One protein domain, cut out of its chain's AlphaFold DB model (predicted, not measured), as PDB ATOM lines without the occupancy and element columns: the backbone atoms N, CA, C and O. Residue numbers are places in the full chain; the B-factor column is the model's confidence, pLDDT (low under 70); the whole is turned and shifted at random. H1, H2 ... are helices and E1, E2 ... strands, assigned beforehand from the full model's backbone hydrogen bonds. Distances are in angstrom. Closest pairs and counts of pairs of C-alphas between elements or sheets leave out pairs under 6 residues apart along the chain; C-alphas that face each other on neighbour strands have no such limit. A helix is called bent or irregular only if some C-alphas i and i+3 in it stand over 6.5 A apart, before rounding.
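AT A GLANCE: This is residues 31 to 95 of the 95 residues of an uncharacterized protein of Ancylostoma ceylanicum (UniProt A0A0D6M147). A hairpin, E3 and E4, packs through E3 on residues 35 to 46 of one long kinked helix, H1; at the rod's other end the tip of a second hairpin, E1 and E2, sticks out with residues 62 to 67. The 65 printed residues run H1, E1, E2, E3, E4, mixed in class, with two antiparallel sheets of two strands. The whole is extended, radius of gyration of the C-alphas 17.3 A, spans 54 by 24 by 20 A.

HOW THE PARTS SIT: E3, residues 82 to 86, and E4, residues 90 to 94, are an antiparallel hairpin; N 84 and O 92 are 2.9 A apart. H1, residues 35 to 54, has 14 of 16 O i to N i+4 pairs within hydrogen-bond range. The closest C-alphas of H1 and E3, Asp 39 and Ala 83, are 6.3 A apart. E1, residues 61 to 63, and E2, residues 66 to 68, are an antiparallel hairpin; N 63 and O 66 are 2.8 A apart.

IN THESE COORDINATES: H1, 29.1 A long, begins at C-alpha 35 (569.151, 307.674, 431.494) and is only just irregular, C-alphas 47 and 50 being 6.9 A apart. E3 spans 12.8 A; E4, 13.3 A, ends at C-alpha 94 (574.883, 294.697, 433.576). E1 and E2 span 6.8 A each.

THE WHOLE: The farthest C-alphas, Phe 31 and Ala 65, are 56.3 A apart. E2 to E3 is a long link. The printed part has no cut; no printed residue is under 70 in pLDDT.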
ATOM      1  N   PHE A  31     575.614 320.044 435.744       90.75
ATOM      2  CA  PHE A  31     575.387 319.102 434.651       90.75
ATOM      3  C   PHE A  31     574.394 318.031 435.088       90.75
ATOM      4  O   PHE A  31     574.560 317.400 436.133       90.75
ATOM      5  N   ARG A  32     573.365 317.809 434.269       89.81
ATOM      6  CA  ARG A  32     572.380 316.749 434.480       89.81
ATOM      7  C   ARG A  32     572.485 315.729 433.358       89.81
ATOM      8  O   ARG A  32     572.195 316.037 432.208       89.81
ATOM      9  N   ILE A  33     572.838 314.503 433.725       91.69
ATOM     10  CA  ILE A  33     572.861 313.352 432.824       91.69
ATOM     11  C   ILE A  33     571.576 312.557 433.071       91.69
ATOM     12  O   ILE A  33     571.238 312.253 434.214       91.69
ATOM     13  N   ASN A  34     570.821 312.278 432.010       93.00
ATOM     14  CA  ASN A  34     569.616 311.450 432.072       93.00
ATOM     15  C   ASN A  34     569.933 309.997 431.672       93.00
ATOM     16  O   ASN A  34     571.042 309.696 431.238       93.00
ATOM     17  N   GLN A  35     568.957 309.093 431.817       92.31
ATOM     18  CA  GLN A  35     569.151 307.674 431.494       92.31
ATOM     19  C   GLN A  35     569.567 307.474 430.030       92.31
ATOM     20  O   GLN A  35     570.540 306.783 429.779       92.31
ATOM     21  N   LYS A  36     568.948 308.195 429.086       94.12
ATOM     22  CA  LYS A  36     569.295 308.117 427.658       94.12
ATOM     23  C   LYS A  36     570.760 308.473 427.370       94.12
ATOM     24  O   LYS A  36     571.384 307.870 426.506       94.12
ATOM     25  N   ALA A  37     571.313 309.458 428.073       94.00
ATOM     26  CA  ALA A  37     572.719 309.826 427.935       94.00
ATOM     27  C   ALA A  37     573.648 308.740 428.501       94.00
ATOM     28  O   ALA A  37     574.702 308.485 427.928       94.00
ATOM     29  N   VAL A  38     573.249 308.073 429.588       93.75
ATOM     30  CA  VAL A  38     573.976 306.904 430.107       93.75
ATOM     31  C   VAL A  38     573.893 305.727 429.141       93.75
ATOM     32  O   VAL A  38     574.916 305.096 428.896       93.75
ATOM     33  N   ASP A  39     572.726 305.468 428.554       94.44
ATOM     34  CA  ASP A  39     572.542 304.415 427.550       94.44
ATOM     35  C   ASP A  39     573.466 304.654 426.347       94.44
ATOM     36  O   ASP A  39     574.180 303.753 425.923       94.44
ATOM     37  N   TYR A  40     573.551 305.903 425.877       94.69
ATOM     38  CA  TYR A  40     574.463 306.292 424.801       94.69
ATOM     39  C   TYR A  40     575.943 306.069 425.154       94.69
ATOM     40  O   TYR A  40     576.694 305.495 424.372       94.69
ATOM     41  N   ILE A  41     576.380 306.482 426.350       93.81
ATOM     42  CA  ILE A  41     577.759 306.232 426.811       93.81
ATOM     43  C   ILE A  41     578.033 304.725 426.902       93.81
ATOM     44  O   ILE A  41     579.136 304.272 426.602       93.81
ATOM     45  N   THR A  42     577.031 303.948 427.305       94.25
ATOM     46  CA  THR A  42     577.122 302.493 427.448       94.25
ATOM     47  C   THR A  42     577.274 301.803 426.094       94.25
ATOM     48  O   THR A  42     578.093 300.897 425.956       94.25
ATOM     49  N   GLU A  43     576.562 302.278 425.074       94.62
ATOM     50  CA  GLU A  43     576.726 301.825 423.692       94.62
ATOM     51  C   GLU A  43     578.141 302.110 423.165       94.62
ATOM     52  O   GLU A  43     578.796 301.209 422.640       94.62
ATOM     53  N   LEU A  44     578.668 303.317 423.401       94.50
ATOM     54  CA  LEU A  44     580.049 303.657 423.038       94.50
ATOM     55  C   LEU A  44     581.077 302.785 423.775       94.50
ATOM     56  O   LEU A  44     582.079 302.367 423.194       94.50
ATOM     57  N   ALA A  45     580.843 302.497 425.057       93.06
ATOM     58  CA  ALA A  45     581.708 301.619 425.838       93.06
ATOM     59  C   ALA A  45     581.689 300.180 425.298       93.06
ATOM     60  O   ALA A  45     582.738 299.537 425.230       93.06
ATOM     61  N   SER A  46     580.521 299.698 424.873       93.81
ATOM     62  CA  SER A  46     580.358 298.402 424.210       93.81
ATOM     63  C   SER A  46     581.167 298.330 422.907       93.81
ATOM     64  O   SER A  46     581.881 297.351 422.688       93.81
ATOM     65  N   ASP A  47     581.160 299.388 422.093       93.19
ATOM     66  CA  ASP A  47     581.970 299.458 420.867       93.19
ATOM     67  C   ASP A  47     583.484 299.500 421.139       93.19
ATOM     68  O   ASP A  47     584.275 298.926 420.384       93.19
ATOM     69  N   ALA A  48     583.905 300.158 422.220       92.19
ATOM     70  CA  ALA A  48     585.317 300.300 422.575       92.19
ATOM     71  C   ALA A  48     585.906 299.066 423.289       92.19
ATOM     72  O   ALA A  48     587.111 298.819 423.203       92.19
ATOM     73  N   MET A  49     585.078 298.278 423.983       91.94
ATOM     74  CA  MET A  49     585.492 297.111 424.779       91.94
ATOM     75  C   MET A  49     586.389 296.118 424.018       91.94
ATOM     76  O   MET A  49     587.456 295.780 424.540       91.94
ATOM     77  N   PRO A  50     586.049 295.681 422.787       91.25
ATOM     78  CA  PRO A  50     586.909 294.785 422.019       91.25
ATOM     79  C   PRO A  50     588.314 295.342 421.787       91.25
ATOM     80  O   PRO A  50     589.295 294.611 421.901       91.25
ATOM     81  N   GLN A  51     588.427 296.644 421.511       88.44
ATOM     82  CA  GLN A  51     589.715 297.291 421.257       88.44
ATOM     83  C   GLN A  51     590.560 297.385 422.531       88.44
ATOM     84  O   GLN A  51     591.770 297.165 422.490       88.44
ATOM     85  N   ILE A  52     589.922 297.675 423.669       89.38
ATOM     86  CA  ILE A  52     590.585 297.713 424.978       89.38
ATOM     87  C   ILE A  52     591.143 296.330 425.326       89.38
ATOM     88  O   ILE A  52     592.301 296.213 425.723       89.38
ATOM     89  N   LEU A  53     590.339 295.281 425.143       89.25
ATOM     90  CA  LEU A  53     590.724 293.909 425.467       89.25
ATOM     91  C   LEU A  53     591.777 293.347 424.504       89.25
ATOM     92  O   LEU A  53     592.669 292.627 424.943       89.25
ATOM     93  N   ASN A  54     591.744 293.726 423.226       86.50
ATOM     94  CA  ASN A  54     592.771 293.332 422.259       86.50
ATOM     95  C   ASN A  54     594.168 293.866 422.632       86.50
ATOM     96  O   ASN A  54     595.174 293.204 422.411       86.50
ATOM     97  N   ASN A  55     594.244 295.049 423.246       86.25
ATOM     98  CA  ASN A  55     595.513 295.654 423.668       86.25
ATOM     99  C   ASN A  55     595.948 295.239 425.089       86.25
ATOM    100  O   ASN A  55     596.941 295.750 425.620       86.25
ATOM    101  N   MET A  56     595.208 294.331 425.732       87.38
ATOM    102  CA  MET A  56     595.514 293.863 427.076       87.38
ATOM    103  C   MET A  56     596.752 292.960 427.071       87.38
ATOM    104  O   MET A  56     596.829 291.977 426.338       87.38
ATOM    105  N   HIS A  57     597.709 293.275 427.942       86.56
ATOM    106  CA  HIS A  57     598.872 292.429 428.188       86.56
ATOM    107  C   HIS A  57     598.543 291.468 429.328       86.56
ATOM    108  O   HIS A  57     598.493 291.869 430.492       86.56
ATOM    109  N   LEU A  58     598.276 290.210 428.988       88.44
ATOM    110  CA  LEU A  58     597.978 289.175 429.971       88.44
ATOM    111  C   LEU A  58     599.280 288.628 430.579       88.44
ATOM    112  O   LEU A  58     600.253 288.428 429.848       88.44
ATOM    113  N   PRO A  59     599.320 288.396 431.904       88.88
ATOM    114  CA  PRO A  59     600.507 287.876 432.565       88.88
ATOM    115  C   PRO A  59     600.751 286.414 432.185       88.88
ATOM    116  O   PRO A  59     599.812 285.642 431.980       88.88
ATOM    117  N   ASP A  60     602.022 286.026 432.154       89.69
ATOM    118  CA  ASP A  60     602.407 284.633 431.967       89.69
ATOM    119  C   ASP A  60     601.966 283.792 433.177       89.69
ATOM    120  O   ASP A  60     602.118 284.193 434.335       89.69
ATOM    121  N   VAL A  61     601.445 282.596 432.913       88.38
ATOM    122  CA  VAL A  61     601.004 281.657 433.950       88.38
ATOM    123  C   VAL A  61     602.039 280.547 434.058       88.38
ATOM    124  O   VAL A  61     602.207 279.751 433.136       88.38
ATOM    125  N   THR A  62     602.742 280.487 435.187       87.44
ATOM    126  CA  THR A  62     603.737 279.440 435.463       87.44
ATOM    127  C   THR A  62     603.238 278.508 436.556       87.44
ATOM    128  O   THR A  62     602.859 278.948 437.639       87.44
ATOM    129  N   VAL A  63     603.283 277.211 436.279       89.88
ATOM    130  CA  VAL A  63     603.120 276.131 437.254       89.88
ATOM    131  C   VAL A  63     604.399 275.297 437.284       89.88
ATOM    132  O   VAL A  63     605.183 275.326 436.339       89.88
ATOM    133  N   SER A  64     604.623 274.523 438.348       85.69
ATOM    134  CA  SER A  64     605.879 273.779 438.558       85.69
ATOM    135  C   SER A  64     606.301 272.861 437.398       85.69
ATOM    136  O   SER A  64     607.471 272.512 437.308       85.69
ATOM    137  N   ALA A  65     605.370 272.472 436.521       83.75
ATOM    138  CA  ALA A  65     605.617 271.599 435.375       83.75
ATOM    139  C   ALA A  65     605.593 272.309 434.003       83.75
ATOM    140  O   ALA A  65     605.984 271.690 433.015       83.75
ATOM    141  N   ALA A  66     605.118 273.559 433.904       86.06
ATOM    142  CA  ALA A  66     604.962 274.259 432.624       86.06
ATOM    143  C   ALA A  66     604.737 275.775 432.781       86.06
ATOM    144  O   ALA A  66     604.111 276.229 433.739       86.06
ATOM    145  N   THR A  67     605.154 276.543 431.772       87.88
ATOM    146  CA  THR A  67     604.868 277.981 431.643       87.88
ATOM    147  C   THR A  67     604.049 278.238 430.382       87.88
ATOM    148  O   THR A  67     604.447 277.835 429.291       87.88
ATOM    149  N   ILE A  68     602.922 278.937 430.526       87.12
ATOM    150  CA  ILE A  68     602.141 279.501 429.424       87.12
ATOM    151  C   ILE A  68     602.497 280.982 429.339       87.12
ATOM    152  O   ILE A  68     602.152 281.754 430.233       87.12
ATOM    153  N   SER A  69     603.192 281.365 428.272       87.06
ATOM    154  CA  SER A  69     603.640 282.742 428.048       87.06
ATOM    155  C   SER A  69     602.992 283.382 426.825       87.06
ATOM    156  O   SER A  69     602.596 282.660 425.909       87.06
ATOM    157  N   LYS A  70     602.994 284.719 426.754       85.25
ATOM    158  CA  LYS A  70     602.504 285.502 425.595       85.25
ATOM    159  C   LYS A  70     601.019 285.268 425.296       85.25
ATOM    160  O   LYS A  70     600.621 285.078 424.147       85.25
ATOM    161  N   ILE A  71     600.199 285.257 426.342       86.12
ATOM    162  CA  ILE A  71     598.756 285.072 426.205       86.12
ATOM    163  C   ILE A  71     598.167 286.309 425.511       86.12
ATOM    164  O   ILE A  71     598.386 287.437 425.951       86.12
ATOM    165  N   HIS A  72     597.426 286.096 424.425       86.00
ATOM    166  CA  HIS A  72     596.782 287.164 423.664       86.00
ATOM    167  C   HIS A  72     595.329 286.807 423.351       86.00
ATOM    168  O   HIS A  72     594.998 285.640 423.127       86.00
ATOM    169  N   ILE A  73     594.455 287.814 423.351       84.81
ATOM    170  CA  ILE A  73     593.034 287.640 423.058       84.81
ATOM    171  C   ILE A  73     592.825 287.868 421.561       84.81
ATOM    172  O   ILE A  73     592.868 288.994 421.091       84.81
ATOM    173  N   ASN A  74     592.577 286.796 420.805       81.69
ATOM    174  CA  ASN A  74     592.489 286.881 419.340       81.69
ATOM    175  C   ASN A  74     591.187 287.507 418.822       81.69
ATOM    176  O   ASN A  74     591.159 288.061 417.725       81.69
ATOM    177  N   ARG A  75     590.082 287.354 419.557       83.50
ATOM    178  CA  ARG A  75     588.770 287.864 419.153       83.50
ATOM    179  C   ARG A  75     587.929 288.162 420.380       83.50
ATOM    180  O   ARG A  75     587.773 287.309 421.248       83.50
ATOM    181  N   VAL A  76     587.348 289.352 420.393       85.25
ATOM    182  CA  VAL A  76     586.357 289.782 421.375       85.25
ATOM    183  C   VAL A  76     585.151 290.279 420.605       85.25
ATOM    184  O   VAL A  76     585.283 291.127 419.723       85.25
ATOM    185  N   GLU A  77     583.986 289.720 420.900       89.38
ATOM    186  CA  GLU A  77     582.736 290.184 420.307       89.38
ATOM    187  C   GLU A  77     582.219 291.409 421.061       89.38
ATOM    188  O   GLU A  77     582.523 291.595 422.241       89.38
ATOM    189  N   LYS A  78     581.455 292.263 420.371       90.56
ATOM    190  CA  LYS A  78     580.824 293.427 420.995       90.56
ATOM    191  C   LYS A  78     579.855 292.936 422.087       90.56
ATOM    192  O   LYS A  78     578.903 292.234 421.747       90.56
ATOM    193  N   PRO A  79     580.067 293.282 423.368       90.81
ATOM    194  CA  PRO A  79     579.194 292.852 424.457       90.81
ATOM    195  C   PRO A  79     577.884 293.643 424.451       90.81
ATOM    196  O   PRO A  79     577.883 294.840 424.160       90.81
ATOM    197  N   GLU A  80     576.772 293.030 424.836       92.44
ATOM    198  CA  GLU A  80     575.543 293.779 425.096       92.44
ATOM    199  C   GLU A  80     575.608 294.364 426.510       92.44
ATOM    200  O   GLU A  80     575.459 293.651 427.492       92.44
ATOM    201  N   ILE A  81     575.869 295.668 426.625       92.94
ATOM    202  CA  ILE A  81     575.994 296.330 427.927       92.94
ATOM    203  C   ILE A  81     574.722 297.120 428.213       92.94
ATOM    204  O   ILE A  81     574.281 297.925 427.392       92.94
ATOM    205  N   GLN A  82     574.160 296.941 429.405       92.81
ATOM    206  CA  GLN A  82     573.033 297.727 429.894       92.81
ATOM    207  C   GLN A  82     573.430 298.477 431.160       92.81
ATOM    208  O   GLN A  82     574.076 297.935 432.055       92.81
ATOM    209  N   ALA A  83     573.017 299.735 431.266       93.62
ATOM    210  CA  ALA A  83     573.327 300.564 432.418       93.62
ATOM    211  C   ALA A  83     572.054 301.113 433.051       93.62
ATOM    212  O   ALA A  83     571.141 301.561 432.364       93.62
ATOM    213  N   LYS A  84     571.976 301.104 434.382       93.31
ATOM    214  CA  LYS A  84     570.820 301.639 435.116       93.31
ATOM    215  C   LYS A  84     571.265 302.499 436.278       93.31
ATOM    216  O   LYS A  84     572.133 302.108 437.059       93.31
ATOM    217  N   PHE A  85     570.626 303.654 436.437       91.69
ATOM    218  CA  PHE A  85     570.819 304.461 437.632       91.69
ATOM    219  C   PHE A  85     570.283 303.752 438.875       91.69
ATOM    220  O   PHE A  85     569.142 303.294 438.929       91.69
ATOM    221  N   VAL A  86     571.106 303.735 439.916       93.00
ATOM    222  CA  VAL A  86     570.761 303.237 441.240       93.00
ATOM    223  C   VAL A  86     570.794 304.409 442.212       93.00
ATOM    224  O   VAL A  86     571.830 305.051 442.418       93.00
ATOM    225  N   LYS A  87     569.637 304.693 442.825       87.06
ATOM    226  CA  LYS A  87     569.459 305.818 443.753       87.06
ATOM    227  C   LYS A  87     570.547 305.797 444.830       87.06
ATOM    228  O   LYS A  87     570.745 304.782 445.494       87.06
ATOM    229  N   ASN A  88     571.228 306.932 445.001       87.44
ATOM    230  CA  ASN A  88     572.307 307.148 445.974       87.44
ATOM    231  C   ASN A  88     573.534 306.219 445.828       87.44
ATOM    232  O   ASN A  88     574.353 306.173 446.741       87.44
ATOM    233  N   LYS A  89     573.671 305.480 444.716       89.12
ATOM    234  CA  LYS A  89     574.796 304.557 444.478       89.12
ATOM    235  C   LYS A  89     575.526 304.797 443.153       89.12
ATOM    236  O   LYS A  89     576.671 304.387 443.030       89.12
ATOM    237  N   GLY A  90     574.897 305.476 442.192       89.38
ATOM    238  CA  GLY A  90     575.491 305.781 440.886       89.38
ATOM    239  C   GLY A  90     574.840 304.971 439.771       89.38
ATOM    240  O   GLY A  90     573.613 304.928 439.698       89.38
ATOM    241  N   THR A  91     575.649 304.335 438.925       89.56
ATOM    242  CA  THR A  91     575.186 303.533 437.783       89.56
ATOM    243  C   THR A  91     575.626 302.086 437.957       89.56
ATOM    244  O   THR A  91     576.795 301.822 438.226       89.56
ATOM    245  N   ARG A  92     574.692 301.146 437.808       92.81
ATOM    246  CA  ARG A  92     574.993 299.717 437.707       92.81
ATOM    247  C   ARG A  92     575.163 299.354 436.240       92.81
ATOM    248  O   ARG A  92     574.352 299.792 435.428       92.81
ATOM    249  N   ILE A  93     576.190 298.567 435.949       91.62
ATOM    250  CA  ILE A  93     576.468 298.011 434.628       91.62
ATOM    251  C   ILE A  93     576.136 296.522 434.690       91.62
ATOM    252  O   ILE A  93     576.659 295.818 435.553       91.62
ATOM    253  N   ASP A  94     575.257 296.086 433.800       90.12
ATOM    254  CA  ASP A  94     574.883 294.697 433.576       90.12
ATOM    255  C   ASP A  94     575.488 294.302 432.202       90.12
ATOM    256  O   ASP A  94     575.291 295.024 431.219       90.12
ATOM    257  N   LEU A  95     576.303 293.237 432.175       82.12
ATOM    258  CA  LEU A  95     577.046 292.713 431.011       82.12
ATOM    259  C   LEU A  95     576.453 291.389 430.519       82.12
ATOM    260  O   LEU A  95     575.896 290.661 431.374       82.12
TER     261      LEU A  95